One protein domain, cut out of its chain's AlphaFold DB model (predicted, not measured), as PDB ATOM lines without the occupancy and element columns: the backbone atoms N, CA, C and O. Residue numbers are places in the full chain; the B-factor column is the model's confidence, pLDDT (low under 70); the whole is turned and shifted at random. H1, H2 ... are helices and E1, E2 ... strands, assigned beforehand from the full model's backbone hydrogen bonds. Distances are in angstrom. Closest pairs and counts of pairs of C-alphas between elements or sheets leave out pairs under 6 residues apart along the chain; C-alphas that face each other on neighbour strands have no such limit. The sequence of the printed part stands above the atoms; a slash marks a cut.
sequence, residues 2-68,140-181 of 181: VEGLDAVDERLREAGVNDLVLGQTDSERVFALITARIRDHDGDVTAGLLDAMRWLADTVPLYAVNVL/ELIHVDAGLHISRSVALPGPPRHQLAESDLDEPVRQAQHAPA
ATOM      1  N   VAL A   2      -3.726  37.463 -36.321       89.88
ATOM      2  CA  VAL A   2      -4.837  37.090 -35.445       89.88
ATOM      3  C   VAL A   2      -5.806  38.268 -35.415       89.88
ATOM      4  O   VAL A   2      -5.396  39.388 -35.120       89.88
ATOM      5  N   GLU A   3      -7.069  38.020 -35.741       92.19
ATOM      6  CA  GLU A   3      -8.133  39.025 -35.661       92.19
ATOM      7  C   GLU A   3      -8.991  38.805 -34.409       92.19
ATOM      8  O   GLU A   3      -8.706  37.933 -33.588       92.19
ATOM      9  N   GLY A   4     -10.035  39.616 -34.221       90.12
ATOM     10  CA  GLY A   4     -10.880  39.528 -33.025       90.12
ATOM     11  C   GLY A   4     -10.112  39.853 -31.741       90.12
ATOM     12  O   GLY A   4     -10.340  39.223 -30.708       90.12
ATOM     13  N   LEU A   5      -9.184  40.818 -31.812       93.44
ATOM     14  CA  LEU A   5      -8.287  41.170 -30.706       93.44
ATOM     15  C   LEU A   5      -9.031  41.602 -29.438       93.44
ATOM     16  O   LEU A   5      -8.502  41.390 -28.356       93.44
ATOM     17  N   ASP A   6     -10.270  42.085 -29.543       94.88
ATOM     18  CA  ASP A   6     -11.117  42.394 -28.384       94.88
ATOM     19  C   ASP A   6     -11.303  41.182 -27.455       94.88
ATOM     20  O   ASP A   6     -11.256  41.315 -26.233       94.88
ATOM     21  N   ALA A   7     -11.457  39.976 -28.015       96.06
ATOM     22  CA  ALA A   7     -11.581  38.749 -27.227       96.06
ATOM     23  C   ALA A   7     -10.254  38.364 -26.556       96.06
ATOM     24  O   ALA A   7     -10.246  37.825 -25.448       96.06
ATOM     25  N   VAL A   8      -9.126  38.643 -27.220       96.81
ATOM     26  CA  VAL A   8      -7.789  38.436 -26.646       96.81
ATOM     27  C   VAL A   8      -7.556  39.425 -25.509       96.81
ATOM     28  O   VAL A   8      -7.162  39.008 -24.425       96.81
ATOM     29  N   ASP A   9      -7.878  40.701 -25.711       97.06
ATOM     30  CA  ASP A   9      -7.731  41.764 -24.715       97.06
ATOM     31  C   ASP A   9      -8.629  41.513 -23.489       97.06
ATOM     32  O   ASP A   9      -8.197  41.712 -22.351       97.06
ATOM     33  N   GLU A  10      -9.845  40.989 -23.685       97.31
ATOM     34  CA  GLU A  10     -10.697  40.502 -22.591       97.31
ATOM     35  C   GLU A  10     -10.005  39.397 -21.792       97.31
ATOM     36  O   GLU A  10      -9.851  39.510 -20.575       97.31
ATOM     37  N   ARG A  11      -9.508  38.362 -22.478       97.06
ATOM     38  CA  ARG A  11      -8.833  37.237 -21.825       97.06
ATOM     39  C   ARG A  11      -7.566  37.669 -21.082       97.06
ATOM     40  O   ARG A  11      -7.286  37.154 -20.000       97.06
ATOM     41  N   LEU A  12      -6.802  38.618 -21.621       97.62
ATOM     42  CA  LEU A  12      -5.625  39.179 -20.949       97.62
ATOM     43  C   LEU A  12      -6.006  39.943 -19.676       97.62
ATOM     44  O   LEU A  12      -5.273  39.890 -18.686       97.62
ATOM     45  N   ARG A  13      -7.153  40.627 -19.676       97.50
ATOM     46  CA  ARG A  13      -7.669  41.331 -18.498       97.50
ATOM     47  C   ARG A  13      -8.182  40.369 -17.434       97.50
ATOM     48  O   ARG A  13      -7.863  40.565 -16.267       97.50
ATOM     49  N   GLU A  14      -8.904  39.318 -17.828       96.62
ATOM     50  CA  GLU A  14      -9.321  38.225 -16.934       96.62
ATOM     51  C   GLU A  14      -8.112  37.566 -16.253       96.62
ATOM     52  O   GLU A  14      -8.148  37.277 -15.059       96.62
ATOM     53  N   ALA A  15      -7.021  37.377 -17.000       96.00
ATOM     54  CA  ALA A  15      -5.765  36.830 -16.493       96.00
ATOM     55  C   ALA A  15      -4.898  37.854 -15.729       96.00
ATOM     56  O   ALA A  15      -3.859  37.488 -15.184       96.00
ATOM     57  N   GLY A  16      -5.290  39.133 -15.687       96.12
ATOM     58  CA  GLY A  16      -4.560  40.186 -14.978       96.12
ATOM     59  C   GLY A  16      -3.185  40.524 -15.568       96.12
ATOM     60  O   GLY A  16      -2.311  40.955 -14.825       96.12
ATOM     61  N   VAL A  17      -2.983  40.319 -16.876       96.12
ATOM     62  CA  VAL A  17      -1.688  40.517 -17.568       96.12
ATOM     63  C   VAL A  17      -1.746  41.524 -18.720       96.12
ATOM     64  O   VAL A  17      -0.865  41.557 -19.578       96.12
ATOM     65  N   ASN A  18      -2.806  42.330 -18.794       94.94
ATOM     66  CA  ASN A  18      -2.967  43.324 -19.857       94.94
ATOM     67  C   ASN A  18      -1.830  44.366 -19.877       94.94
ATOM     68  O   ASN A  18      -1.550  44.960 -20.911       94.94
ATOM     69  N   ASP A  19      -1.152  44.572 -18.748       96.06
ATOM     70  CA  ASP A  19       0.029  45.426 -18.612       96.06
ATOM     71  C   ASP A  19       1.274  44.888 -19.341       96.06
ATOM     72  O   ASP A  19       2.220  45.642 -19.564       96.06
ATOM     73  N   LEU A  20       1.276  43.612 -19.752       95.81
ATOM     74  CA  LEU A  20       2.333  43.041 -20.591       95.81
ATOM     75  C   LEU A  20       2.269  43.519 -22.050       95.81
ATOM     76  O   LEU A  20       3.243  43.334 -22.777       95.81
ATOM     77  N   VAL A  21       1.144  44.097 -22.486       97.19
ATOM     78  CA  VAL A  21       0.956  44.611 -23.848       97.19
ATOM     79  C   VAL A  21       1.184  46.120 -23.844       97.19
ATOM     80  O   VAL A  21       0.392  46.880 -23.290       97.19
ATOM     81  N   LEU A  22       2.273  46.560 -24.470       95.94
ATOM     82  CA  LEU A  22       2.679  47.966 -24.539       95.94
ATOM     83  C   LEU A  22       2.445  48.580 -25.925       95.94
ATOM     84  O   LEU A  22       2.368  49.802 -26.056       95.94
ATOM     85  N   GLY A  23       2.349  47.750 -26.960       95.00
ATOM     86  CA  GLY A  23       2.071  48.135 -28.333       95.00
ATOM     87  C   GLY A  23       0.697  47.680 -28.833       95.00
ATOM     88  O   GLY A  23      -0.277  47.503 -28.099       95.00
ATOM     89  N   GLN A  24       0.598  47.574 -30.158       92.56
ATOM     90  CA  GLN A  24      -0.668  47.381 -30.872       92.56
ATOM     91  C   GLN A  24      -0.689  46.106 -31.717       92.56
ATOM     92  O   GLN A  24      -1.667  45.863 -32.418       92.56
ATOM     93  N   THR A  25       0.375  45.299 -31.691       94.94
ATOM     94  CA  THR A  25       0.451  44.130 -32.567       94.94
ATOM     95  C   THR A  25      -0.370  42.970 -32.014       94.94
ATOM     96  O   THR A  25      -0.555  42.806 -30.803       94.94
ATOM     97  N   ASP A  26      -0.849  42.136 -32.930       95.44
ATOM     98  CA  ASP A  26      -1.443  40.843 -32.613       95.44
ATOM     99  C   ASP A  26      -0.409  39.906 -31.967       95.44
ATOM    100  O   ASP A  26      -0.699  39.240 -30.975       95.44
ATOM    101  N   SER A  27       0.829  39.913 -32.469       96.69
ATOM    102  CA  SER A  27       1.940  39.111 -31.948       96.69
ATOM    103  C   SER A  27       2.258  39.387 -30.477       96.69
ATOM    104  O   SER A  27       2.559  38.450 -29.737       96.69
ATOM    105  N   GLU A  28       2.152  40.637 -30.027       97.62
ATOM    106  CA  GLU A  28       2.396  41.019 -28.634       97.62
ATOM    107  C   GLU A  28       1.284  40.519 -27.707       97.62
ATOM    108  O   GLU A  28       1.572  39.965 -26.649       97.62
ATOM    109  N   ARG A  29       0.018  40.610 -28.134       97.81
ATOM    110  CA  ARG A  29      -1.131  40.050 -27.400       97.81
ATOM    111  C   ARG A  29      -1.057  38.532 -27.297       97.81
ATOM    112  O   ARG A  29      -1.268  37.972 -26.222       97.81
ATOM    113  N   VAL A  30      -0.703  37.862 -28.395       98.19
ATOM    114  CA  VAL A  30      -0.460  36.413 -28.411       98.19
ATOM    115  C   VAL A  30       0.670  36.053 -27.446       98.19
ATOM    116  O   VAL A  30       0.536  35.106 -26.671       98.19
ATOM    117  N   PHE A  31       1.764  36.818 -27.430       98.12
ATOM    118  CA  PHE A  31       2.876  36.578 -26.514       98.12
ATOM    119  C   PHE A  31       2.506  36.819 -25.041       98.12
ATOM    120  O   PHE A  31       2.881  36.019 -24.178       98.12
ATOM    121  N   ALA A  32       1.730  37.862 -24.743       98.25
ATOM    122  CA  ALA A  32       1.204  38.114 -23.403       98.25
ATOM    123  C   ALA A  32       0.293  36.968 -22.933       98.25
ATOM    124  O   ALA A  32       0.421  36.506 -21.799       98.25
ATOM    125  N   LEU A  33      -0.556  36.439 -23.823       98.50
ATOM    126  CA  LEU A  33      -1.418  35.297 -23.524       98.50
ATOM    127  C   LEU A  33      -0.599  34.028 -23.254       98.50
ATOM    128  O   LEU A  33      -0.847  33.345 -22.263       98.50
ATOM    129  N   ILE A  34       0.396  33.728 -24.097       98.56
ATOM    130  CA  ILE A  34       1.332  32.616 -23.870       98.56
ATOM    131  C   ILE A  34       2.005  32.780 -22.506       98.56
ATOM    132  O   ILE A  34       2.041  31.839 -21.722       98.56
ATOM    133  N   THR A  35       2.480  33.983 -22.183       98.25
ATOM    134  CA  THR A  35       3.131  34.272 -20.898       98.25
ATOM    135  C   THR A  35       2.199  34.027 -19.712       98.25
ATOM    136  O   THR A  35       2.623  33.419 -18.730       98.25
ATOM    137  N   ALA A  36       0.934  34.450 -19.796       98.19
ATOM    138  CA  ALA A  36      -0.064  34.172 -18.766       98.19
ATOM    139  C   ALA A  36      -0.276  32.668 -18.580       98.19
ATOM    140  O   ALA A  36      -0.176  32.172 -17.465       98.19
ATOM    141  N   ARG A  37      -0.460  31.919 -19.675       98.56
ATOM    142  CA  ARG A  37      -0.643  30.466 -19.595       98.56
ATOM    143  C   ARG A  37       0.578  29.750 -19.045       98.56
ATOM    144  O   ARG A  37       0.435  28.839 -18.250       98.56
ATOM    145  N   ILE A  38       1.789  30.180 -19.382       98.44
ATOM    146  CA  ILE A  38       2.999  29.603 -18.779       98.44
ATOM    147  C   ILE A  38       2.998  29.797 -17.256       98.44
ATOM    148  O   ILE A  38       3.399  28.886 -16.537       98.44
ATOM    149  N   ARG A  39       2.523  30.942 -16.749       97.50
ATOM    150  CA  ARG A  39       2.371  31.163 -15.300       97.50
ATOM    151  C   ARG A  39       1.289  30.268 -14.694       97.50
ATOM    152  O   ARG A  39       1.530  29.712 -13.629       97.50
ATOM    153  N   ASP A  40       0.156  30.094 -15.378       97.81
ATOM    154  CA  ASP A  40      -0.934  29.202 -14.946       97.81
ATOM    155  C   ASP A  40      -0.492  27.728 -14.868       97.81
ATOM    156  O   ASP A  40      -1.022  26.964 -14.065       97.81
ATOM    157  N   HIS A  41       0.486  27.333 -15.689       98.25
ATOM    158  CA  HIS A  41       1.079  25.990 -15.721       98.25
ATOM    159  C   HIS A  41       2.404  25.906 -14.935       98.25
ATOM    160  O   HIS A  41       3.304  25.161 -15.315       98.25
ATOM    161  N   ASP A  42       2.559  26.692 -13.862       97.94
ATOM    162  CA  ASP A  42       3.716  26.660 -12.944       97.94
ATOM    163  C   ASP A  42       5.093  26.811 -13.632       97.94
ATOM    164  O   ASP A  42       6.119  26.307 -13.169       97.94
ATOM    165  N   GLY A  43       5.138  27.529 -14.756       97.62
ATOM    166  CA  GLY A  43       6.348  27.732 -15.550       97.62
ATOM    167  C   GLY A  43       6.606  26.670 -16.622       97.62
ATOM    168  O   GLY A  43       7.631  26.755 -17.304       97.62
ATOM    169  N   ASP A  44       5.709  25.699 -16.827       98.25
ATOM    170  CA  ASP A  44       5.796  24.773 -17.959       98.25
ATOM    171  C   ASP A  44       5.514  25.516 -19.274       98.25
ATOM    172  O   ASP A  44       4.375  25.807 -19.654       98.25
ATOM    173  N   VAL A  45       6.599  25.813 -19.989       98.31
ATOM    174  CA  VAL A  45       6.570  26.535 -21.262       98.31
ATOM    175  C   VAL A  45       5.791  25.775 -22.332       98.31
ATOM    176  O   VAL A  45       5.049  26.386 -23.100       98.31
ATOM    177  N   THR A  46       5.942  24.450 -22.390       98.38
ATOM    178  CA  THR A  46       5.267  23.621 -23.391       98.38
ATOM    179  C   THR A  46       3.766  23.609 -23.130       98.38
ATOM    180  O   THR A  46       2.984  23.852 -24.051       98.38
ATOM    181  N   ALA A  47       3.358  23.356 -21.884       98.50
ATOM    182  CA  ALA A  47       1.950  23.330 -21.507       98.50
ATOM    183  C   ALA A  47       1.291  24.700 -21.717       98.50
ATOM    184  O   ALA A  47       0.261  24.779 -22.390       98.50
ATOM    185  N   GLY A  48       1.926  25.778 -21.246       98.62
ATOM    186  CA  GLY A  48       1.410  27.136 -21.393       98.62
ATOM    187  C   GLY A  48       1.301  27.597 -22.847       98.62
ATOM    188  O   GLY A  48       0.269  28.138 -23.248       98.62
ATOM    189  N   LEU A  49       2.320  27.326 -23.673       98.69
ATOM    190  CA  LEU A  49       2.269  27.615 -25.109       98.69
ATOM    191  C   LEU A  49       1.104  26.878 -25.777       98.69
ATOM    192  O   LEU A  49       0.328  27.489 -26.508       98.69
ATOM    193  N   LEU A  50       0.962  25.574 -25.537       98.56
ATOM    194  CA  LEU A  50      -0.091  24.787 -26.176       98.56
ATOM    195  C   LEU A  50      -1.489  25.172 -25.694       98.56
ATOM    196  O   LEU A  50      -2.414  25.177 -26.501       98.56
ATOM    197  N   ASP A  51      -1.651  25.513 -24.421       98.62
ATOM    198  CA  ASP A  51      -2.923  25.983 -23.876       98.62
ATOM    199  C   ASP A  51      -3.353  27.320 -24.504       98.62
ATOM    200  O   ASP A  51      -4.465  27.445 -25.022       98.62
ATOM    201  N   ALA A  52      -2.436  28.292 -24.586       98.44
ATOM    202  CA  ALA A  52      -2.692  29.564 -25.261       98.44
ATOM    203  C   ALA A  52      -3.070  29.361 -26.735       98.44
ATOM    204  O   ALA A  52      -4.051  29.928 -27.219       98.44
ATOM    205  N   MET A  53      -2.323  28.515 -27.445       98.44
ATOM    206  CA  MET A  53      -2.546  28.273 -28.869       98.44
ATOM    207  C   MET A  53      -3.837  27.501 -29.150       98.44
ATOM    208  O   MET A  53      -4.501  27.795 -30.142       98.44
ATOM    209  N   ARG A  54      -4.236  26.565 -28.278       98.06
ATOM    210  CA  ARG A  54      -5.548  25.900 -28.360       98.06
ATOM    211  C   ARG A  54      -6.678  26.894 -28.155       98.06
ATOM    212  O   ARG A  54      -7.611  26.916 -28.946       98.06
ATOM    213  N   TRP A  55      -6.562  27.759 -27.147       98.25
ATOM    214  CA  TRP A  55      -7.572  28.784 -26.912       98.25
ATOM    215  C   TRP A  55      -7.718  29.734 -28.108       98.25
ATOM    216  O   TRP A  55      -8.844  30.004 -28.527       98.25
ATOM    217  N   LEU A  56      -6.604  30.182 -28.699       98.06
ATOM    218  CA  LEU A  56      -6.627  31.005 -29.912       98.06
ATOM    219  C   LEU A  56      -7.289  30.260 -31.077       98.06
ATOM    220  O   LEU A  56      -8.194  30.795 -31.711       98.06
ATOM    221  N   ALA A  57      -6.884  29.011 -31.320       97.56
ATOM    222  CA  ALA A  57      -7.442  28.176 -32.380       97.56
ATOM    223  C   ALA A  57      -8.963  27.990 -32.258       97.56
ATOM    224  O   ALA A  57      -9.653  27.914 -33.273       97.56
ATOM    225  N   ASP A  58      -9.481  27.914 -31.033       97.56
ATOM    226  CA  ASP A  58     -10.903  27.712 -30.767       97.56
ATOM    227  C   ASP A  58     -11.732  29.000 -30.757       97.56
ATOM    228  O   ASP A  58     -12.940  28.921 -30.977       97.56
ATOM    229  N   THR A  59     -11.119  30.158 -30.489       97.00
ATOM    230  CA  THR A  59     -11.866  31.366 -30.093       97.00
ATOM    231  C   THR A  59     -11.800  32.496 -31.110       97.00
ATOM    232  O   THR A  59     -12.781  33.220 -31.259       97.00
ATOM    233  N   VAL A  60     -10.672  32.679 -31.804       97.25
ATOM    234  CA  VAL A  60     -10.441  33.884 -32.620       97.25
ATOM    235  C   VAL A  60     -10.202  33.557 -34.093       97.25
ATOM    236  O   VAL A  60      -9.682  32.478 -34.399       97.25
ATOM    237  N   PRO A  61     -10.543  34.470 -35.025       97.12
ATOM    238  CA  PRO A  61     -10.172  34.300 -36.418       97.12
ATOM    239  C   PRO A  61      -8.651  34.335 -36.599       97.12
ATOM    240  O   PRO A  61      -7.965  35.247 -36.127       97.12
ATOM    241  N   LEU A  62      -8.107  33.314 -37.259       96.56
ATOM    242  CA  LEU A  62      -6.666  33.071 -37.313       96.56
ATOM    243  C   LEU A  62      -6.216  32.767 -38.742       96.56
ATOM    244  O   LEU A  62      -6.594  31.751 -39.325       96.56
ATOM    245  N   TYR A  63      -5.349  33.627 -39.279       96.06
ATOM    246  CA  TYR A  63      -4.715  33.429 -40.586       96.06
ATOM    247  C   TYR A  63      -3.429  32.605 -40.479       96.06
ATOM    248  O   TYR A  63      -3.256  31.595 -41.162       96.06
ATOM    249  N   ALA A  64      -2.510  33.046 -39.611       95.31
ATOM    250  CA  ALA A  64      -1.206  32.420 -39.398       95.31
ATOM    251  C   ALA A  64      -0.528  32.924 -38.118       95.31
ATOM    252  O   ALA A  64      -0.492  34.134 -37.873       95.31
ATOM    253  N   VAL A  65       0.067  32.000 -37.365       96.44
ATOM    254  CA  VAL A  65       0.872  32.206 -36.157       96.44
ATOM    255  C   VAL A  65       2.015  31.182 -36.136       96.44
ATOM    256  O   VAL A  65       1.840  30.014 -35.784       96.44
ATOM    257  N   ASN A  66       3.216  31.635 -36.491       97.81
ATOM    258  CA  ASN A  66       4.448  30.884 -36.258       97.81
ATOM    259  C   ASN A  66       5.128  31.458 -35.015       97.81
ATOM    260  O   ASN A  66       5.364  32.664 -34.949       97.81
ATOM    261  N   VAL A  67       5.444  30.609 -34.040       98.25
ATOM    262  CA  VAL A  67       6.060  31.018 -32.771       98.25
ATOM    263  C   VAL A  67       7.469  30.460 -32.695       98.25
ATOM    264  O   VAL A  67       7.665  29.261 -32.879       98.25
ATOM    265  N   LEU A  68       8.432  31.324 -32.380       98.31
ATOM    266  CA  LEU A  68       9.743  30.943 -31.864       98.31
ATOM    267  C   LEU A  68       9.872  31.540 -30.463       98.31
ATOM    268  O   LEU A  68       9.898  32.759 -30.313       98.31
ATOM    269  N   GLU A 140       2.702  21.346 -35.719       98.69
ATOM    270  CA  GLU A 140       3.887  20.721 -35.138       98.69
ATOM    271  C   GLU A 140       4.584  21.661 -34.158       98.69
ATOM    272  O   GLU A 140       5.021  22.755 -34.522       98.69
ATOM    273  N   LEU A 141       4.735  21.183 -32.923       98.69
ATOM    274  CA  LEU A 141       5.627  21.743 -31.925       98.69
ATOM    275  C   LEU A 141       6.964  21.002 -31.981       98.69
ATOM    276  O   LEU A 141       7.013  19.769 -31.919       98.69
ATOM    277  N   ILE A 142       8.046  21.767 -32.040       98.75
ATOM    278  CA  ILE A 142       9.410  21.282 -31.865       98.75
ATOM    279  C   ILE A 142       9.998  21.947 -30.631       98.75
ATOM    280  O   ILE A 142       9.984  23.169 -30.519       98.75
ATOM    281  N   HIS A 143      10.548  21.142 -29.731       98.75
ATOM    282  CA  HIS A 143      11.297  21.604 -28.570       98.75
ATOM    283  C   HIS A 143      12.752  21.165 -28.702       98.75
ATOM    284  O   HIS A 143      13.033  20.003 -29.000       98.75
ATOM    285  N   VAL A 144      13.665  22.115 -28.521       98.56
ATOM    286  CA  VAL A 144      15.111  21.906 -28.495       98.56
ATOM    287  C   VAL A 144      15.594  22.217 -27.086       98.56
ATOM    288  O   VAL A 144      15.490  23.360 -26.634       98.56
ATOM    289  N   ASP A 145      16.099  21.202 -26.390       97.69
ATOM    290  CA  ASP A 145      16.596  21.351 -25.022       97.69
ATOM    291  C   ASP A 145      18.042  21.890 -24.962       97.69
ATOM    292  O   ASP A 145      18.689  22.142 -25.983       97.69
ATOM    293  N   ALA A 146      18.574  22.029 -23.745       96.12
ATOM    294  CA  ALA A 146      19.930  22.526 -23.499       96.12
ATOM    295  C   ALA A 146      21.048  21.635 -24.078       96.12
ATOM    296  O   ALA A 146      22.158  22.113 -24.312       96.12
ATOM    297  N   GLY A 147      20.770  20.349 -24.306       95.56
ATOM    298  CA  GLY A 147      21.662  19.396 -24.966       95.56
ATOM    299  C   GLY A 147      21.464  19.328 -26.482       95.56
ATOM    300  O   GLY A 147      22.083  18.490 -27.138       95.56
ATOM    301  N   LEU A 148      20.615  20.194 -27.047       95.50
ATOM    302  CA  LEU A 148      20.137  20.151 -28.426       95.50
ATOM    303  C   LEU A 148      19.338  18.879 -28.753       95.50
ATOM    304  O   LEU A 148      19.221  18.515 -29.921       95.50
ATOM    305  N   HIS A 149      18.760  18.167 -27.787       96.69
ATOM    306  CA  HIS A 149      17.818  17.097 -28.114       96.69
ATOM    307  C   HIS A 149      16.557  17.707 -28.722       96.69
ATOM    308  O   HIS A 149      16.010  18.674 -28.197       96.69
ATOM    309  N   ILE A 150      16.123  17.154 -29.855       97.88
ATOM    310  CA  ILE A 150      14.962  17.642 -30.597       97.88
ATOM    311  C   ILE A 150      13.792  16.702 -30.323       97.88
ATOM    312  O   ILE A 150      13.782  15.572 -30.813       97.88
ATOM    313  N   SER A 151      12.796  17.200 -29.601       98.12
ATOM    314  CA  SER A 151      11.498  16.550 -29.424       98.12
ATOM    315  C   SER A 151      10.495  17.156 -30.395       98.12
ATOM    316  O   SER A 151      10.501  18.366 -30.625       98.12
ATOM    317  N   ARG A 152       9.647  16.323 -31.003       97.56
ATOM    318  CA  ARG A 152       8.670  16.751 -32.011       97.56
ATOM    319  C   ARG A 152       7.325  16.107 -31.739       97.56
ATOM    320  O   ARG A 152       7.264  14.913 -31.453       97.56
ATOM    321  N   SER A 153       6.260  16.877 -31.888       97.81
ATOM    322  CA  SER A 153       4.893  16.378 -31.759       97.81
ATOM    323  C   SER A 153       3.933  17.249 -32.553       97.81
ATOM    324  O   SER A 153       4.010  18.474 -32.470       97.81
ATOM    325  N   VAL A 154       2.979  16.638 -33.254       97.44
ATOM    326  CA  VAL A 154       1.822  17.371 -33.784       97.44
ATOM    327  C   VAL A 154       0.882  17.653 -32.617       97.44
ATOM    328  O   VAL A 154       0.147  16.777 -32.170       97.44
ATOM    329  N   ALA A 155       0.967  18.865 -32.074       96.31
ATOM    330  CA  ALA A 155       0.271  19.260 -30.855       96.31
ATOM    331  C   ALA A 155      -1.094  19.919 -31.124       96.31
ATOM    332  O   ALA A 155      -1.941  19.960 -30.227       96.31
ATOM    333  N   LEU A 156      -1.302  20.405 -32.355       96.56
ATOM    334  CA  LEU A 156      -2.541  21.012 -32.855       96.56
ATOM    335  C   LEU A 156      -2.949  20.332 -34.183       96.56
ATOM    336  O   LEU A 156      -2.661  20.862 -35.253       96.56
ATOM    337  N   PRO A 157      -3.573  19.141 -34.156       93.06
ATOM    338  CA  PRO A 157      -3.761  18.311 -35.355       93.06
ATOM    339  C   PRO A 157      -4.815  18.828 -36.349       93.06
ATOM    340  O   PRO A 157      -4.930  18.278 -37.441       93.06
ATOM    341  N   GLY A 158      -5.603  19.842 -35.981       93.50
ATOM    342  CA  GLY A 158      -6.677  20.394 -36.806       93.50
ATOM    343  C   GLY A 158      -6.515  21.893 -37.079       93.50
ATOM    344  O   GLY A 158      -5.795  22.582 -36.344       93.50
ATOM    345  N   PRO A 159      -7.189  22.410 -38.119       95.69
ATOM    346  CA  PRO A 159      -7.214  23.841 -38.400       95.69
ATOM    347  C   PRO A 159      -7.896  24.629 -37.266       95.69
ATOM    348  O   PRO A 159      -8.678  24.047 -36.506       95.69
ATOM    349  N   PRO A 160      -7.642  25.946 -37.160       97.44
ATOM    350  CA  PRO A 160      -8.411  26.824 -36.290       97.44
ATOM    351  C   PRO A 160      -9.903  26.731 -36.619       97.44
ATOM    352  O   PRO A 160     -10.279  26.633 -37.789       97.44
ATOM    353  N   ARG A 161     -10.762  26.837 -35.603       97.44
ATOM    354  CA  ARG A 161     -12.225  26.875 -35.761       97.44
ATOM    355  C   ARG A 161     -12.667  28.004 -36.693       97.44
ATOM    356  O   ARG A 161     -13.627  27.845 -37.443       97.44
ATOM    357  N   HIS A 162     -11.950  29.122 -36.644       96.06
ATOM    358  CA  HIS A 162     -12.195  30.327 -37.428       96.06
ATOM    359  C   HIS A 162     -10.987  30.629 -38.329       96.06
ATOM    360  O   HIS A 162     -10.385  31.696 -38.256       96.06
ATOM    361  N   GLN A 163     -10.556  29.660 -39.139       96.25
ATOM    362  CA  GLN A 163      -9.412  29.869 -40.027       96.25
ATOM    363  C   GLN A 163      -9.725  30.908 -41.113       96.25
ATOM    364  O   GLN A 163     -10.717  30.778 -41.825       96.25
ATOM    365  N   LEU A 164      -8.838  31.893 -41.255       95.75
ATOM    366  CA  LEU A 164      -8.898  32.901 -42.311       95.75
ATOM    367  C   LEU A 164      -8.125  32.436 -43.550       95.75
ATOM    368  O   LEU A 164      -7.064  31.810 -43.442       95.75
ATOM    369  N   ALA A 165      -8.635  32.792 -44.722       92.31
ATOM    370  CA  ALA A 165      -7.931  32.742 -45.994       92.31
ATOM    371  C   ALA A 165      -7.333  34.115 -46.344       92.31
ATOM    372  O   ALA A 165      -7.673  35.138 -45.759       92.31
ATOM    373  N   GLU A 166      -6.442  34.151 -47.336       89.19
ATOM    374  CA  GLU A 166      -5.819  35.405 -47.786       89.19
ATOM    375  C   GLU A 166      -6.870  36.411 -48.279       89.19
ATOM    376  O   GLU A 166      -6.755  37.603 -48.014       89.19
ATOM    377  N   SER A 167      -7.935  35.928 -48.929       90.06
ATOM    378  CA  SER A 167      -9.057  36.747 -49.406       90.06
ATOM    379  C   SER A 167      -9.806  37.483 -48.299       90.06
ATOM    380  O   SER A 167     -10.459  38.484 -48.591       90.06
ATOM    381  N   ASP A 168      -9.714  36.995 -47.063       91.12
ATOM    382  CA  ASP A 168     -10.438  37.537 -45.913       91.12
ATOM    383  C   ASP A 168      -9.681  38.700 -45.259       91.12
ATOM    384  O   ASP A 168     -10.264  39.465 -44.500       91.12
ATOM    385  N   LEU A 169      -8.392  38.861 -45.578       89.38
ATOM    386  CA  LEU A 169      -7.550  39.927 -45.044       89.38
ATOM    387  C   LEU A 169      -7.770  41.244 -45.795       89.38
ATOM    388  O   LEU A 169      -7.856  41.262 -47.026       89.38
ATOM    389  N   ASP A 170      -7.730  42.362 -45.074       87.81
ATOM    390  CA  ASP A 170      -7.712  43.696 -45.678       87.81
ATOM    391  C   ASP A 170      -6.472  43.913 -46.563       87.81
ATOM    392  O   ASP A 170      -5.382  43.406 -46.291       87.81
ATOM    393  N   GLU A 171      -6.609  44.732 -47.610       85.06
ATOM    394  CA  GLU A 171      -5.555  44.948 -48.614       85.06
ATOM    395  C   GLU A 171      -4.186  45.354 -48.025       85.06
ATOM    396  O   GLU A 171      -3.181  44.749 -48.409       85.06
ATOM    397  N   PRO A 172      -4.089  46.296 -47.063       85.25
ATOM    398  CA  PRO A 172      -2.800  46.632 -46.457       85.25
ATOM    399  C   PRO A 172      -2.177  45.455 -45.695       85.25
ATOM    400  O   PRO A 172      -0.958  45.280 -45.703       85.25
ATOM    401  N   VAL A 173      -3.007  44.627 -45.051       83.88
ATOM    402  CA  VAL A 173      -2.562  43.452 -44.293       83.88
ATOM    403  C   VAL A 173      -2.051  42.380 -45.249       83.88
ATOM    404  O   VAL A 173      -0.958  41.859 -45.023       83.88
ATOM    405  N   ARG A 174      -2.779  42.109 -46.343       84.25
ATOM    406  CA  ARG A 174      -2.348  41.188 -47.410       84.25
ATOM    407  C   ARG A 174      -0.969  41.548 -47.949       84.25
ATOM    408  O   ARG A 174      -0.078  40.702 -47.968       84.25
ATOM    409  N   GLN A 175      -0.767  42.812 -48.320       82.31
ATOM    410  CA  GLN A 175       0.517  43.287 -48.848       82.31
ATOM    411  C   GLN A 175       1.662  43.111 -47.841       82.31
ATOM    412  O   GLN A 175       2.769  42.736 -48.221       82.31
ATOM    413  N   ALA A 176       1.395  43.324 -46.550       81.12
ATOM    414  CA  ALA A 176       2.386  43.127 -45.496       81.12
ATOM    415  C   ALA A 176       2.740  41.646 -45.252       81.12
ATOM    416  O   ALA A 176       3.861  41.362 -44.829       81.12
ATOM    417  N   GLN A 177       1.832  40.698 -45.528       80.06
ATOM    418  CA  GLN A 177       2.125  39.260 -45.400       80.06
ATOM    419  C   GLN A 177       3.046  38.744 -46.517       80.06
ATOM    420  O   GLN A 177       3.765  37.763 -46.326       80.06
ATOM    421  N   HIS A 178       3.066  39.428 -47.661       67.06
ATOM    422  CA  HIS A 178       3.832  39.055 -48.846       67.06
ATOM    423  C   HIS A 178       4.758  40.199 -49.266       67.06
ATOM    424  O   HIS A 178       4.666  40.705 -50.384       67.06
ATOM    425  N   ALA A 179       5.664  40.623 -48.373       49.81
ATOM    426  CA  ALA A 179       6.719  41.555 -48.765       49.81
ATOM    427  C   ALA A 179       7.437  40.985 -50.013       49.81
ATOM    428  O   ALA A 179       7.887  39.833 -49.968       49.81
ATOM    429  N   PRO A 180       7.488  41.733 -51.134       42.50
ATOM    430  CA  PRO A 180       7.828  41.183 -52.445       42.50
ATOM    431  C   PRO A 180       9.207  40.543 -52.410       42.50
ATOM    432  O   PRO A 180      10.088  41.092 -51.749       42.50
ATOM    433  N   ALA A 181       9.338  39.395 -53.090       44.06
ATOM    434  CA  ALA A 181      10.509  38.514 -53.134       44.06
ATOM    435  C   ALA A 181      11.776  39.152 -53.715       44.06
ATOM    436  O   ALA A 181      11.698  40.196 -54.387       44.06
TER     437      ALA A 181
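AT A GLANCE: This is residues 2 to 68 and 140 to 181 of the 181 residues of a protein of Actinobacteria bacterium (UniProt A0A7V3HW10). Three helices, H1, H2 and H3, pack together into one body with H2 between the other two; strand E1 lies near H2 and H3, and the small hairpin of E2 and E3 lies near H3 through E2. From that hairpin a long stretch with no named element, residues 155 to 170, leads away to the short helix H4, which touches none of the other helices; the hairpin's turn and H4 mark the two ends of the longest reach. The printed part has 109 residues with four named helices and three named strands, in the order H1, H2, H3, E1, E2, E3, H4, and its class is mixed, helices and strands. The one sheet, E2 - E3, is antiparallel. The whole is compact, with a radius of gyration of the C-alphas of 15.0 A and spans of 43 by 34 by 25 A.

HOW THE PARTS SIT: H1, residues 5 to 14, touches H2, residues 26 to 40, most closely at the C-alphas of Leu 12 and Leu 33, 6.3 A apart; they run the same way at a shallow tilt of 27 degrees. H2 touches H3, residues 45 to 59, at a steep tilt of 55 degrees, opposite ways; the closest C-alphas are those of Ile 38 and Gly 48, 3.9 A apart. H1 and H3 are close but not clearly touching, with the C-alphas of Ala 7 and Thr 59 closest at 7.9 A. E1, residues 65 to 68, is near H2 and near H3 and pairs with no named strand. E2, residues 140 to 144, is near H3 and forms an antiparallel hairpin with E3, residues 150 to 154, at 164 degrees between their directions. Across this pair N 141 and O 153 are 2.8 A apart and N 143 and O 151 are 2.9 A apart, both within hydrogen-bond range. H4, residues 171 to 177, is apart from H1, H2, H3, E1 and E2. In H1, H2, H3 and H4 every O i to N i+4 pair is within hydrogen-bond range.

IN THESE COORDINATES: H1 begins at C-alpha 5, (-8.287, 41.170, -30.706), and is 14.1 A long. H2 measures 21.2 A and H3 21.0 A, from C-alpha 45 at (6.570, 26.535, -21.262). E1 is 9.9 A long, E2 13.1 A and E3 13.5 A. H4, 10.1 A long, ends at C-alpha 177, (2.125, 39.260, -45.400).

THE WHOLE: The C-alphas of Gly 147 and Glu 171, the two farthest apart, are 44.2 A from each other. Residues 69 to 139 are cut out, and C-alphas 68 and 140 are 12.2 A apart across the cut. The links H1 to H2 and E3 to H4 are long, with 11 and 16 residues. The mean pLDDT of the printed part is 93.9; residues 178 to 181 are under 70.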